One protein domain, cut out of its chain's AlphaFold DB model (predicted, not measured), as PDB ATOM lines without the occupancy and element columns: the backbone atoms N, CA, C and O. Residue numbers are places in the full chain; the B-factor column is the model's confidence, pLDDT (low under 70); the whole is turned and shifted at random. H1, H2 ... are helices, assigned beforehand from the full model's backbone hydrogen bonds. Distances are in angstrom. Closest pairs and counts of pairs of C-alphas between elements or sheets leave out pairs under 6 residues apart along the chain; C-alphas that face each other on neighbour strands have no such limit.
ATOM      1  N   GLU A   5      63.878  12.192  -5.554       80.56
ATOM      2  CA  GLU A   5      64.411  13.036  -6.626       80.56
ATOM      3  C   GLU A   5      65.655  12.449  -7.311       80.56
ATOM      4  O   GLU A   5      65.762  12.541  -8.529       80.56
ATOM      5  N   ILE A   6      66.545  11.773  -6.576       76.94
ATOM      6  CA  ILE A   6      67.767  11.172  -7.135       76.94
ATOM      7  C   ILE A   6      67.394  10.015  -8.068       76.94
ATOM      8  O   ILE A   6      67.939   9.890  -9.162       76.94
ATOM      9  N   LEU A   7      66.411   9.199  -7.677       77.56
ATOM     10  CA  LEU A   7      65.904   8.120  -8.529       77.56
ATOM     11  C   LEU A   7      65.274   8.672  -9.814       77.56
ATOM     12  O   LEU A   7      65.554   8.170 -10.900       77.56
ATOM     13  N   LYS A   8      64.481   9.746  -9.709       80.31
ATOM     14  CA  LYS A   8      63.901  10.419 -10.882       80.31
ATOM     15  C   LYS A   8      64.975  10.985 -11.811       80.31
ATOM     16  O   LYS A   8      64.859  10.833 -13.021       80.31
ATOM     17  N   MET A   9      66.023  11.596 -11.262       81.44
ATOM     18  CA  MET A   9      67.146  12.114 -12.048       81.44
ATOM     19  C   MET A   9      67.862  10.997 -12.820       81.44
ATOM     20  O   MET A   9      68.209  11.196 -13.981       81.44
ATOM     21  N   ALA A  10      68.033   9.818 -12.213       74.19
ATOM     22  CA  ALA A  10      68.698   8.688 -12.859       74.19
ATOM     23  C   ALA A  10      67.856   8.132 -14.016       74.19
ATOM     24  O   ALA A  10      68.378   7.885 -15.100       74.19
ATOM     25  N   ILE A  11      66.544   7.996 -13.799       77.25
ATOM     26  CA  ILE A  11      65.591   7.539 -14.821       77.25
ATOM     27  C   ILE A  11      65.539   8.518 -16.001       77.25
ATOM     28  O   ILE A  11      65.508   8.095 -17.151       77.25
ATOM     29  N   ASN A  12      65.582   9.822 -15.721       81.81
ATOM     30  CA  ASN A  12      65.467  10.868 -16.737       81.81
ATOM     31  C   ASN A  12      66.800  11.241 -17.409       81.81
ATOM     32  O   ASN A  12      66.840  12.228 -18.137       81.81
ATOM     33  N   GLN A  13      67.884  10.493 -17.159       74.88
ATOM     34  CA  GLN A  13      69.229  10.780 -17.685       74.88
ATOM     35  C   GLN A  13      69.693  12.221 -17.409       74.88
ATOM     36  O   GLN A  13      70.330  12.868 -18.240       74.88
ATOM     37  N   ASP A  14      69.361  12.739 -16.227       85.31
ATOM     38  CA  ASP A  14      69.665  14.113 -15.850       85.31
ATOM     39  C   ASP A  14      71.182  14.351 -15.809       85.31
ATOM     40  O   ASP A  14      71.924  13.638 -15.123       85.31
ATOM     41  N   ASN A  15      71.641  15.397 -16.504       86.81
ATOM     42  CA  ASN A  15      73.065  15.715 -16.610       86.81
ATOM     43  C   ASN A  15      73.731  15.907 -15.236       86.81
ATOM     44  O   ASN A  15      74.896  15.567 -15.057       86.81
ATOM     45  N   ARG A  16      72.993  16.380 -14.225       88.94
ATOM     46  CA  ARG A  16      73.516  16.553 -12.861       88.94
ATOM     47  C   ARG A  16      73.916  15.218 -12.229       88.94
ATOM     48  O   ARG A  16      74.934  15.149 -11.545       88.94
ATOM     49  N   ILE A  17      73.157  14.146 -12.477       89.56
ATOM     50  CA  ILE A  17      73.543  12.808 -12.007       89.56
ATOM     51  C   ILE A  17      74.744  12.283 -12.788       89.56
ATOM     52  O   ILE A  17      75.648  11.719 -12.176       89.56
ATOM     53  N   ASN A  18      74.795  12.506 -14.102       90.31
ATOM     54  CA  ASN A  18      75.930  12.073 -14.918       90.31
ATOM     55  C   ASN A  18      77.230  12.756 -14.475       90.31
ATOM     56  O   ASN A  18      78.249  12.086 -14.319       90.31
ATOM     57  N   ARG A  19      77.173  14.054 -14.165       93.44
ATOM     58  CA  ARG A  19      78.279  14.835 -13.595       93.44
ATOM     59  C   ARG A  19      78.721  14.299 -12.234       93.44
ATOM     60  O   ARG A  19      79.904  14.038 -12.031       93.44
ATOM     61  N   ALA A  20      77.784  14.046 -11.321       94.62
ATOM     62  CA  ALA A  20      78.107  13.461 -10.021       94.62
ATOM     63  C   ALA A  20      78.739  12.063 -10.150       94.62
ATOM     64  O   ALA A  20      79.729  11.763  -9.483       94.62
ATOM     65  N   ILE A  21      78.222  11.215 -11.043       93.19
ATOM     66  CA  ILE A  21      78.823   9.912 -11.364       93.19
ATOM     67  C   ILE A  21      80.227  10.093 -11.947       93.19
ATOM     68  O   ILE A  21      81.117   9.305 -11.623       93.19
ATOM     69  N   ALA A  22      80.436  11.118 -12.775       93.75
ATOM     70  CA  ALA A  22      81.726  11.369 -13.395       93.75
ATOM     71  C   ALA A  22      82.806  11.760 -12.376       93.75
ATOM     72  O   ALA A  22      83.953  11.324 -12.478       93.75
ATOM     73  N   ILE A  23      82.421  12.507 -11.336       95.56
ATOM     74  CA  ILE A  23      83.275  12.755 -10.167       95.56
ATOM     75  C   ILE A  23      83.625  11.425  -9.495       95.56
ATOM     76  O   ILE A  23      84.797  11.105  -9.342       95.56
ATOM     77  N   LEU A  24      82.629  10.599  -9.156       95.56
ATOM     78  CA  LEU A  24      82.857   9.326  -8.454       95.56
ATOM     79  C   LEU A  24      83.757   8.356  -9.218       95.56
ATOM     80  O   LEU A  24      84.471   7.561  -8.610       95.56
ATOM     81  N   LYS A  25      83.725   8.400 -10.547       94.62
ATOM     82  CA  LYS A  25      84.529   7.535 -11.415       94.62
ATOM     83  C   LYS A  25      85.875   8.145 -11.819       94.62
ATOM     84  O   LYS A  25      86.637   7.448 -12.503       94.62
ATOM     85  N   ASP A  26      86.166   9.373 -11.382       93.50
ATOM     86  CA  ASP A  26      87.325  10.177 -11.788       93.50
ATOM     87  C   ASP A  26      87.466  10.223 -13.320       93.50
ATOM     88  O   ASP A  26      88.484   9.846 -13.898       93.50
ATOM     89  N   ASN A  27      86.369  10.563 -14.004       92.56
ATOM     90  CA  ASN A  27      86.293  10.601 -15.466       92.56
ATOM     91  C   ASN A  27      85.498  11.811 -15.979       92.56
ATOM     92  O   ASN A  27      84.790  11.700 -16.980       92.56
ATOM     93  N   TRP A  28      85.643  12.974 -15.330       91.19
ATOM     94  CA  TRP A  28      84.950  14.215 -15.708       91.19
ATOM     95  C   TRP A  28      85.058  14.528 -17.203       91.19
ATOM     96  O   TRP A  28      84.062  14.825 -17.845       91.19
ATOM     97  N   PHE A  29      86.245  14.366 -17.788       84.69
ATOM     98  CA  PHE A  29      86.476  14.613 -19.213       84.69
ATOM     99  C   PHE A  29      85.549  13.803 -20.141       84.69
ATOM    100  O   PHE A  29      85.124  14.302 -21.177       84.69
ATOM    101  N   SER A  30      85.189  12.574 -19.758       83.38
ATOM    102  CA  SER A  30      84.438  11.653 -20.623       83.38
ATOM    103  C   SER A  30      82.994  12.068 -20.903       83.38
ATOM    104  O   SER A  30      82.399  11.542 -21.836       83.38
ATOM    105  N   ILE A  31      82.419  12.996 -20.129       83.69
ATOM    106  CA  ILE A  31      81.040  13.460 -20.367       83.69
ATOM    107  C   ILE A  31      80.966  14.595 -21.394       83.69
ATOM    108  O   ILE A  31      79.867  14.995 -21.767       83.69
ATOM    109  N   TYR A  32      82.114  15.110 -21.842       77.25
ATOM    110  CA  TYR A  32      82.189  16.258 -22.742       77.25
ATOM    111  C   TYR A  32      82.789  15.945 -24.116       77.25
ATOM    112  O   TYR A  32      82.849  16.876 -24.897       77.25
ATOM    113  N   ASP A  33      83.200  14.703 -24.408       67.25
ATOM    114  CA  ASP A  33      83.577  14.163 -25.739       67.25
ATOM    115  C   ASP A  33      84.052  15.217 -26.775       67.25
ATOM    116  O   ASP A  33      83.344  15.554 -27.721       67.25
ATOM    117  N   ASP A  34      85.229  15.811 -26.541       66.50
ATOM    118  CA  ASP A  34      85.864  16.845 -27.385       66.50
ATOM    119  C   ASP A  34      85.107  18.182 -27.568       66.50
ATOM    120  O   ASP A  34      85.499  19.033 -28.373       66.50
ATOM    121  N   SER A  35      84.071  18.443 -26.769       72.75
ATOM    122  CA  SER A  35      83.397  19.740 -26.705       72.75
ATOM    123  C   SER A  35      84.376  20.843 -26.279       72.75
ATOM    124  O   SER A  35      84.983  20.753 -25.205       72.75
ATOM    125  N   PRO A  36      84.474  21.950 -27.043       70.69
ATOM    126  CA  PRO A  36      85.226  23.128 -26.615       70.69
ATOM    127  C   PRO A  36      84.561  23.839 -25.424       70.69
ATOM    128  O   PRO A  36      85.191  24.668 -24.768       70.69
ATOM    129  N   PHE A  37      83.299  23.511 -25.129       73.19
ATOM    130  CA  PHE A  37      82.532  24.052 -24.015       73.19
ATOM    131  C   PHE A  37      82.356  22.969 -22.956       73.19
ATOM    132  O   PHE A  37      81.408  22.181 -22.985       73.19
ATOM    133  N   MET A  38      83.321  22.924 -22.041       81.38
ATOM    134  CA  MET A  38      83.271  22.080 -20.859       81.38
ATOM    135  C   MET A  38      82.845  22.916 -19.662       81.38
ATOM    136  O   MET A  38      83.559  23.834 -19.249       81.38
ATOM    137  N   ASP A  39      81.710  22.568 -19.071       88.81
ATOM    138  CA  ASP A  39      81.341  23.156 -17.793       88.81
ATOM    139  C   ASP A  39      82.302  22.675 -16.707       88.81
ATOM    140  O   ASP A  39      82.677  21.498 -16.629       88.81
ATOM    141  N   LYS A  40      82.655  23.591 -15.813       92.06
ATOM    142  CA  LYS A  40      83.418  23.252 -14.619       92.06
ATOM    143  C   LYS A  40      82.545  22.507 -13.612       92.06
ATOM    144  O   LYS A  40      81.338  22.740 -13.536       92.06
ATOM    145  N   MET A  41      83.170  21.634 -12.827       94.81
ATOM    146  CA  MET A  41      82.596  21.096 -11.599       94.81
ATOM    147  C   MET A  41      82.228  22.246 -10.671       94.81
ATOM    148  O   MET A  41      83.046  23.144 -10.462       94.81
ATOM    149  N   SER A  42      81.033  22.157 -10.097       95.62
ATOM    150  CA  SER A  42      80.499  23.077  -9.092       95.62
ATOM    151  C   SER A  42      80.341  22.383  -7.737       95.62
ATOM    152  O   SER A  42      80.340  21.149  -7.653       95.62
ATOM    153  N   ALA A  43      80.122  23.155  -6.669       96.38
ATOM    154  CA  ALA A  43      79.797  22.599  -5.351       96.38
ATOM    155  C   ALA A  43      78.590  21.636  -5.383       96.38
ATOM    156  O   ALA A  43      78.617  20.587  -4.740       96.38
ATOM    157  N   ASN A  44      77.559  21.930  -6.184       95.19
ATOM    158  CA  ASN A  44      76.368  21.079  -6.293       95.19
ATOM    159  C   ASN A  44      76.692  19.684  -6.852       95.19
ATOM    160  O   ASN A  44      76.137  18.687  -6.382       95.19
ATOM    161  N   ASP A  45      77.600  19.601  -7.830       95.75
ATOM    162  CA  ASP A  45      78.044  18.320  -8.394       95.75
ATOM    163  C   ASP A  45      78.759  17.480  -7.326       95.75
ATOM    164  O   ASP A  45      78.481  16.288  -7.168       95.75
ATOM    165  N   VAL A  46      79.639  18.121  -6.548       96.56
ATOM    166  CA  VAL A  46      80.397  17.479  -5.467       96.56
ATOM    167  C   VAL A  46      79.470  17.004  -4.348       96.56
ATOM    168  O   VAL A  46      79.582  15.861  -3.902       96.56
ATOM    169  N   GLN A  47      78.523  17.835  -3.906       95.69
ATOM    170  CA  GLN A  47      77.556  17.466  -2.870       95.69
ATOM    171  C   GLN A  47      76.705  16.267  -3.297       95.69
ATOM    172  O   GLN A  47      76.484  15.341  -2.510       95.69
ATOM    173  N   LEU A  48      76.259  16.243  -4.557       95.00
ATOM    174  CA  LEU A  48      75.526  15.102  -5.088       95.00
ATOM    175  C   LEU A  48      76.414  13.850  -5.139       95.00
ATOM    176  O   LEU A  48      75.985  12.799  -4.665       95.00
ATOM    177  N   ALA A  49      77.660  13.955  -5.609       95.38
ATOM    178  CA  ALA A  49      78.609  12.841  -5.626       95.38
ATOM    179  C   ALA A  49      78.847  12.265  -4.217       95.38
ATOM    180  O   ALA A  49      78.694  11.059  -4.006       95.38
ATOM    181  N   LYS A  50      79.116  13.115  -3.218       94.62
ATOM    182  CA  LYS A  50      79.251  12.704  -1.810       94.62
ATOM    183  C   LYS A  50      78.003  11.977  -1.308       94.62
ATOM    184  O   LYS A  50      78.119  10.931  -0.671       94.62
ATOM    185  N   ASN A  51      76.811  12.485  -1.624       93.12
ATOM    186  CA  ASN A  51      75.548  11.850  -1.239       93.12
ATOM    187  C   ASN A  51      75.376  10.460  -1.867       93.12
ATOM    188  O   ASN A  51      74.938   9.532  -1.182       93.12
ATOM    189  N   LEU A  52      75.731  10.306  -3.146       92.44
ATOM    190  CA  LEU A  52      75.686   9.024  -3.852       92.44
ATOM    191  C   LEU A  52      76.689   8.016  -3.265       92.44
ATOM    192  O   LEU A  52      76.318   6.868  -3.016       92.44
ATOM    193  N   SER A  53      77.920   8.460  -2.991       93.25
ATOM    194  CA  SER A  53      78.978   7.653  -2.368       93.25
ATOM    195  C   SER A  53      78.585   7.197  -0.959       93.25
ATOM    196  O   SER A  53      78.565   6.003  -0.674       93.25
ATOM    197  N   LYS A  54      78.131   8.123  -0.101       91.56
ATOM    198  CA  LYS A  54      77.705   7.839   1.283       91.56
ATOM    199  C   LYS A  54      76.571   6.812   1.375       91.56
ATOM    200  O   LYS A  54      76.471   6.096   2.366       91.56
ATOM    201  N   ASN A  55      75.689   6.760   0.375       89.25
ATOM    202  CA  ASN A  55      74.588   5.793   0.320       89.25
ATOM    203  C   ASN A  55      74.945   4.519  -0.475       89.25
ATOM    204  O   ASN A  55      74.047   3.720  -0.730       89.25
ATOM    205  N   ASN A  56      76.213   4.321  -0.866       88.06
ATOM    206  CA  ASN A  56      76.700   3.177  -1.649       88.06
ATOM    207  C   ASN A  56      75.918   2.935  -2.954       88.06
ATOM    208  O   ASN A  56      75.731   1.797  -3.377       88.06
ATOM    209  N   ILE A  57      75.433   4.006  -3.593       86.50
ATOM    210  CA  ILE A  57      74.633   3.906  -4.827       86.50
ATOM    211  C   ILE A  57      75.537   3.615  -6.028       86.50
ATOM    212  O   ILE A  57      75.171   2.871  -6.934       86.50
ATOM    213  N   ILE A  58      76.723   4.221  -6.038       85.88
ATOM    214  CA  ILE A  58      77.722   4.100  -7.096       85.88
ATOM    215  C   ILE A  58      79.055   3.794  -6.425       85.88
ATOM    216  O   ILE A  58      79.428   4.463  -5.462       85.88
ATOM    217  N   ASN A  59      79.784   2.809  -6.951       87.38
ATOM    218  CA  ASN A  59      81.136   2.527  -6.486       87.38
ATOM    219  C   ASN A  59      82.058   3.712  -6.814       87.38
ATOM    220  O   ASN A  59      82.230   4.059  -7.986       87.38
ATOM    221  N   SER A  60      82.624   4.331  -5.780       93.19
ATOM    222  CA  SER A  60      83.476   5.510  -5.903       93.19
ATOM    223  C   SER A  60      84.948   5.114  -5.995       93.19
ATOM    224  O   SER A  60      85.436   4.322  -5.194       93.19
ATOM    225  N   LYS A  61      85.686   5.705  -6.939       93.38
ATOM    226  CA  LYS A  61      87.157   5.668  -6.967       93.38
ATOM    227  C   LYS A  61      87.789   6.663  -5.993       93.38
ATOM    228  O   LYS A  61      88.981   6.558  -5.703       93.38
ATOM    229  N   ILE A  62      87.006   7.630  -5.522       92.31
ATOM    230  CA  ILE A  62      87.428   8.651  -4.566       92.31
ATOM    231  C   ILE A  62      86.854   8.292  -3.200       92.31
ATOM    232  O   ILE A  62      85.642   8.120  -3.059       92.31
ATOM    233  N   ASP A  63      87.712   8.222  -2.190       92.31
ATOM    234  CA  ASP A  63      87.270   8.236  -0.799       92.31
ATOM    235  C   ASP A  63      87.226   9.689  -0.318       92.31
ATOM    236  O   ASP A  63      88.265  10.333  -0.187       92.31
ATOM    237  N   PHE A  64      86.021  10.218  -0.090       94.62
ATOM    238  CA  PHE A  64      85.831  11.599   0.360       94.62
ATOM    239  C   PHE A  64      86.225  11.831   1.825       94.62
ATOM    240  O   PHE A  64      86.221  12.978   2.259       94.62
ATOM    241  N   ASN A  65      86.555  10.779   2.580       94.44
ATOM    242  CA  ASN A  65      87.026  10.886   3.962       94.44
ATOM    243  C   ASN A  65      88.559  10.804   4.072       94.44
ATOM    244  O   ASN A  65      89.103  10.989   5.158       94.44
ATOM    245  N   ASP A  66      89.262  10.538   2.968       95.81
ATOM    246  CA  ASP A  66      90.724  10.497   2.911       95.81
ATOM    247  C   ASP A  66      91.246  11.782   2.259       95.81
ATOM    248  O   ASP A  66      91.149  11.978   1.042       95.81
ATOM    249  N   TYR A  67      91.840  12.656   3.076       95.62
ATOM    250  CA  TYR A  67      92.405  13.923   2.615       95.62
ATOM    251  C   TYR A  67      93.406  13.736   1.472       95.62
ATOM    252  O   TYR A  67      93.366  14.481   0.495       95.62
ATOM    253  N   ALA A  68      94.290  12.737   1.547       95.44
ATOM    254  CA  ALA A  68      95.311  12.527   0.526       95.44
ATOM    255  C   ALA A  68      94.677  12.123  -0.813       95.44
ATOM    256  O   ALA A  68      95.116  12.575  -1.876       95.44
ATOM    257  N   ARG A  69      93.612  11.311  -0.777       95.12
ATOM    258  CA  ARG A  69      92.838  10.929  -1.971       95.12
ATOM    259  C   ARG A  69      92.091  12.118  -2.561       95.12
ATOM    260  O   ARG A  69      92.165  12.323  -3.772       95.12
ATOM    261  N   VAL A  70      91.421  12.911  -1.726       96.44
ATOM    262  CA  VAL A  70      90.695  14.114  -2.161       96.44
ATOM    263  C   VAL A  70      91.657  15.150  -2.737       96.44
ATOM    264  O   VAL A  70      91.426  15.663  -3.829       96.44
ATOM    265  N   HIS A  71      92.772  15.419  -2.061       95.69
ATOM    266  CA  HIS A  71      93.769  16.379  -2.521       95.69
ATOM    267  C   HIS A  71      94.390  15.958  -3.858       95.69
ATOM    268  O   HIS A  71      94.497  16.771  -4.776       95.69
ATOM    269  N   LYS A  72      94.715  14.666  -4.022       95.50
ATOM    270  CA  LYS A  72      95.181  14.121  -5.305       95.50
ATOM    271  C   LYS A  72      94.143  14.307  -6.415       95.50
ATOM    272  O   LYS A  72      94.508  14.692  -7.524       95.50
ATOM    273  N   PHE A  73      92.865  14.051  -6.129       95.81
ATOM    274  CA  PHE A  73      91.785  14.280  -7.089       95.81
ATOM    275  C   PHE A  73      91.695  15.755  -7.503       95.81
ATOM    276  O   PHE A  73      91.612  16.037  -8.697       95.81
ATOM    277  N   VAL A  74      91.769  16.681  -6.538       95.62
ATOM    278  CA  VAL A  74      91.761  18.132  -6.783       95.62
ATOM    279  C   VAL A  74      92.904  18.540  -7.707       95.62
ATOM    280  O   VAL A  74      92.652  19.204  -8.706       95.62
ATOM    281  N   ILE A  75      94.136  18.099  -7.435       95.06
ATOM    282  CA  ILE A  75      95.296  18.408  -8.287       95.06
ATOM    283  C   ILE A  75      95.080  17.888  -9.715       95.06
ATOM    284  O   ILE A  75      95.270  18.621 -10.682       95.06
ATOM    285  N   ASN A  76      94.648  16.633  -9.859       93.50
ATOM    286  CA  ASN A  76      94.473  16.007 -11.172       93.50
ATOM    287  C   ASN A  76      93.370  16.662 -12.013       93.50
ATOM    288  O   ASN A  76      93.418  16.624 -13.244       93.50
ATOM    289  N   ASN A  77      92.375  17.246 -11.350       93.06
ATOM    290  CA  ASN A  77      91.181  17.772 -11.988       93.06
ATOM    291  C   ASN A  77      91.058  19.298 -11.890       93.06
ATOM    292  O   ASN A  77      90.018  19.826 -12.269       93.06
ATOM    293  N   GLU A  78      92.092  20.022 -11.445       92.50
ATOM    294  CA  GLU A  78      92.016  21.463 -11.149       92.50
ATOM    295  C   GLU A  78      91.487  22.294 -12.332       92.50
ATOM    296  O   GLU A  78      90.625  23.157 -12.168       92.50
ATOM    297  N   LYS A  79      91.914  21.968 -13.558       90.56
ATOM    298  CA  LYS A  79      91.428  22.624 -14.787       90.56
ATOM    299  C   LYS A  79      89.924  22.447 -15.046       90.56
ATOM    300  O   LYS A  79      89.336  23.240 -15.777       90.56
ATOM    301  N   TYR A  80      89.313  21.422 -14.459       91.75
ATOM    302  CA  TYR A  80      87.915  21.044 -14.641       91.75
ATOM    303  C   TYR A  80      87.007  21.512 -13.505       91.75
ATOM    304  O   TYR A  80      85.819  21.210 -13.532       91.75
ATOM    305  N   MET A  81      87.524  22.233 -12.510       92.69
ATOM    306  CA  MET A  81      86.755  22.670 -11.344       92.69
ATOM    307  C   MET A  81      86.744  24.189 -11.193       92.69
ATOM    308  O   MET A  81      87.662  24.900 -11.617       92.69
ATOM    309  N   ASP A  82      85.648  24.697 -10.636       92.75
ATOM    310  CA  ASP A  82      85.589  26.055 -10.111       92.75
ATOM    311  C   ASP A  82      86.063  26.095  -8.646       92.75
ATOM    312  O   ASP A  82      86.336  25.062  -8.027       92.75
ATOM    313  N   GLY A  83      86.196  27.305  -8.091       92.25
ATOM    314  CA  GLY A  83      86.613  27.479  -6.696       92.25
ATOM    315  C   GLY A  83      85.645  26.828  -5.703       92.25
ATOM    316  O   GLY A  83      86.083  26.220  -4.736       92.25
ATOM    317  N   THR A  84      84.341  26.849  -5.993       95.56
ATOM    318  CA  THR A  84      83.311  26.308  -5.093       95.56
ATOM    319  C   THR A  84      83.374  24.787  -4.986       95.56
ATOM    320  O   THR A  84      83.173  24.239  -3.907       95.56
ATOM    321  N   ALA A  85      83.697  24.087  -6.076       96.44
ATOM    322  CA  ALA A  85      83.902  22.644  -6.057       96.44
ATOM    323  C   ALA A  85      85.142  22.260  -5.244       96.44
ATOM    324  O   ALA A  85      85.107  21.287  -4.488       96.44
ATOM    325  N   LYS A  86      86.230  23.029  -5.379       95.62
ATOM    326  CA  LYS A  86      87.460  22.827  -4.604       95.62
ATOM    327  C   LYS A  86      87.209  23.032  -3.109       95.62
ATOM    328  O   LYS A  86      87.589  22.171  -2.315       95.62
ATOM    329  N   ASP A  87      86.518  24.110  -2.751       96.12
ATOM    330  CA  ASP A  87      86.157  24.424  -1.367       96.12
ATOM    331  C   ASP A  87      85.236  23.353  -0.776       96.12
ATOM    332  O   ASP A  87      85.476  22.864   0.324       96.12
ATOM    333  N   GLU A  88      84.228  22.907  -1.529       96.94
ATOM    334  CA  GLU A  88      83.332  21.837  -1.092       96.94
ATOM    335  C   GLU A  88      84.089  20.515  -0.880       96.94
ATOM    336  O   GLU A  88      83.837  19.815   0.100       96.94
ATOM    337  N   LEU A  89      85.033  20.145  -1.753       95.50
ATOM    338  CA  LEU A  89      85.835  18.922  -1.598       95.50
ATOM    339  C   LEU A  89      86.724  18.961  -0.352       95.50
ATOM    340  O   LEU A  89      86.781  17.974   0.382       95.50
ATOM    341  N   LEU A  90      87.411  20.079  -0.120       95.38
ATOM    342  CA  LEU A  90      88.417  20.190   0.935       95.38
ATOM    343  C   LEU A  90      87.849  20.662   2.280       95.38
ATOM    344  O   LEU A  90      88.463  20.409   3.312       95.38
ATOM    345  N   GLY A  91      86.670  21.288   2.296       92.25
ATOM    346  CA  GLY A  91      86.060  21.872   3.493       92.25
ATOM    347  C   GLY A  91      85.741  20.881   4.614       92.25
ATOM    348  O   GLY A  91      85.530  21.297   5.743       92.25
ATOM    349  N   ALA A  92      85.737  19.572   4.342       85.56
ATOM    350  CA  ALA A  92      85.570  18.546   5.374       85.56
ATOM    351  C   ALA A  92      86.830  18.317   6.238       85.56
ATOM    352  O   ALA A  92      86.757  17.584   7.222       85.56
TER     353      ALA A  92
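What this domain is: This is residues 5 to 92 of the 94 residues of an uncharacterized protein of Apilactobacillus bombintestini (UniProt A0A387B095). The hairpin of H5 and H6 packs through H6 on H4, which crosses H2 in the middle; H1 makes a corner with H2 at the far end. Residues 32 to 37 stick out. Printed are 88 residues, with helices H1 to H6 in order: all helix, compact, radius of gyration of the C-alphas 12.3 A, spans 34 by 34 by 19 A.

How they stand to each other: Start at H5, residues 67 to 80, which touches H6, residues 83 to 92, opposite ways at 5 degrees, a shallow tilt; closest C-alphas Val 74 and Lys 86, 6.7 A. H4, residues 43 to 54, touches H6 with 43 to 47 alone; closest C-alphas Ala 43 and Ala 85, 4.2 A. H2, residues 15 to 24, touches H4 at a steep tilt of 62 degrees; closest C-alphas Ala 20 and Ala 49, 4.5 A. H2 also touches H1, residues 5 to 11, closest C-alphas Ala 10 and Ile 17, 6.4 A, and H3, residues 28 to 31, closest C-alphas Ala 22 and Trp 28, 4.9 A. O i to N i+4 pairs are within hydrogen-bond range throughout H1, H2 and H4, 8 of 10 in H5 and 5 of 6 in H6; H3 is too short.

Where its parts are: Find C-alpha 67 at (92.405, 13.923, 2.615); H5 runs 19.2 A from there. H4 spans 16.3 A; H6 ends at C-alpha 92, (85.570, 18.546, 5.374).

The domain as a whole: The printed part has no cut. Links H3 to H4 and H4 to H5 are long; residues 33 to 34 have pLDDT under 70.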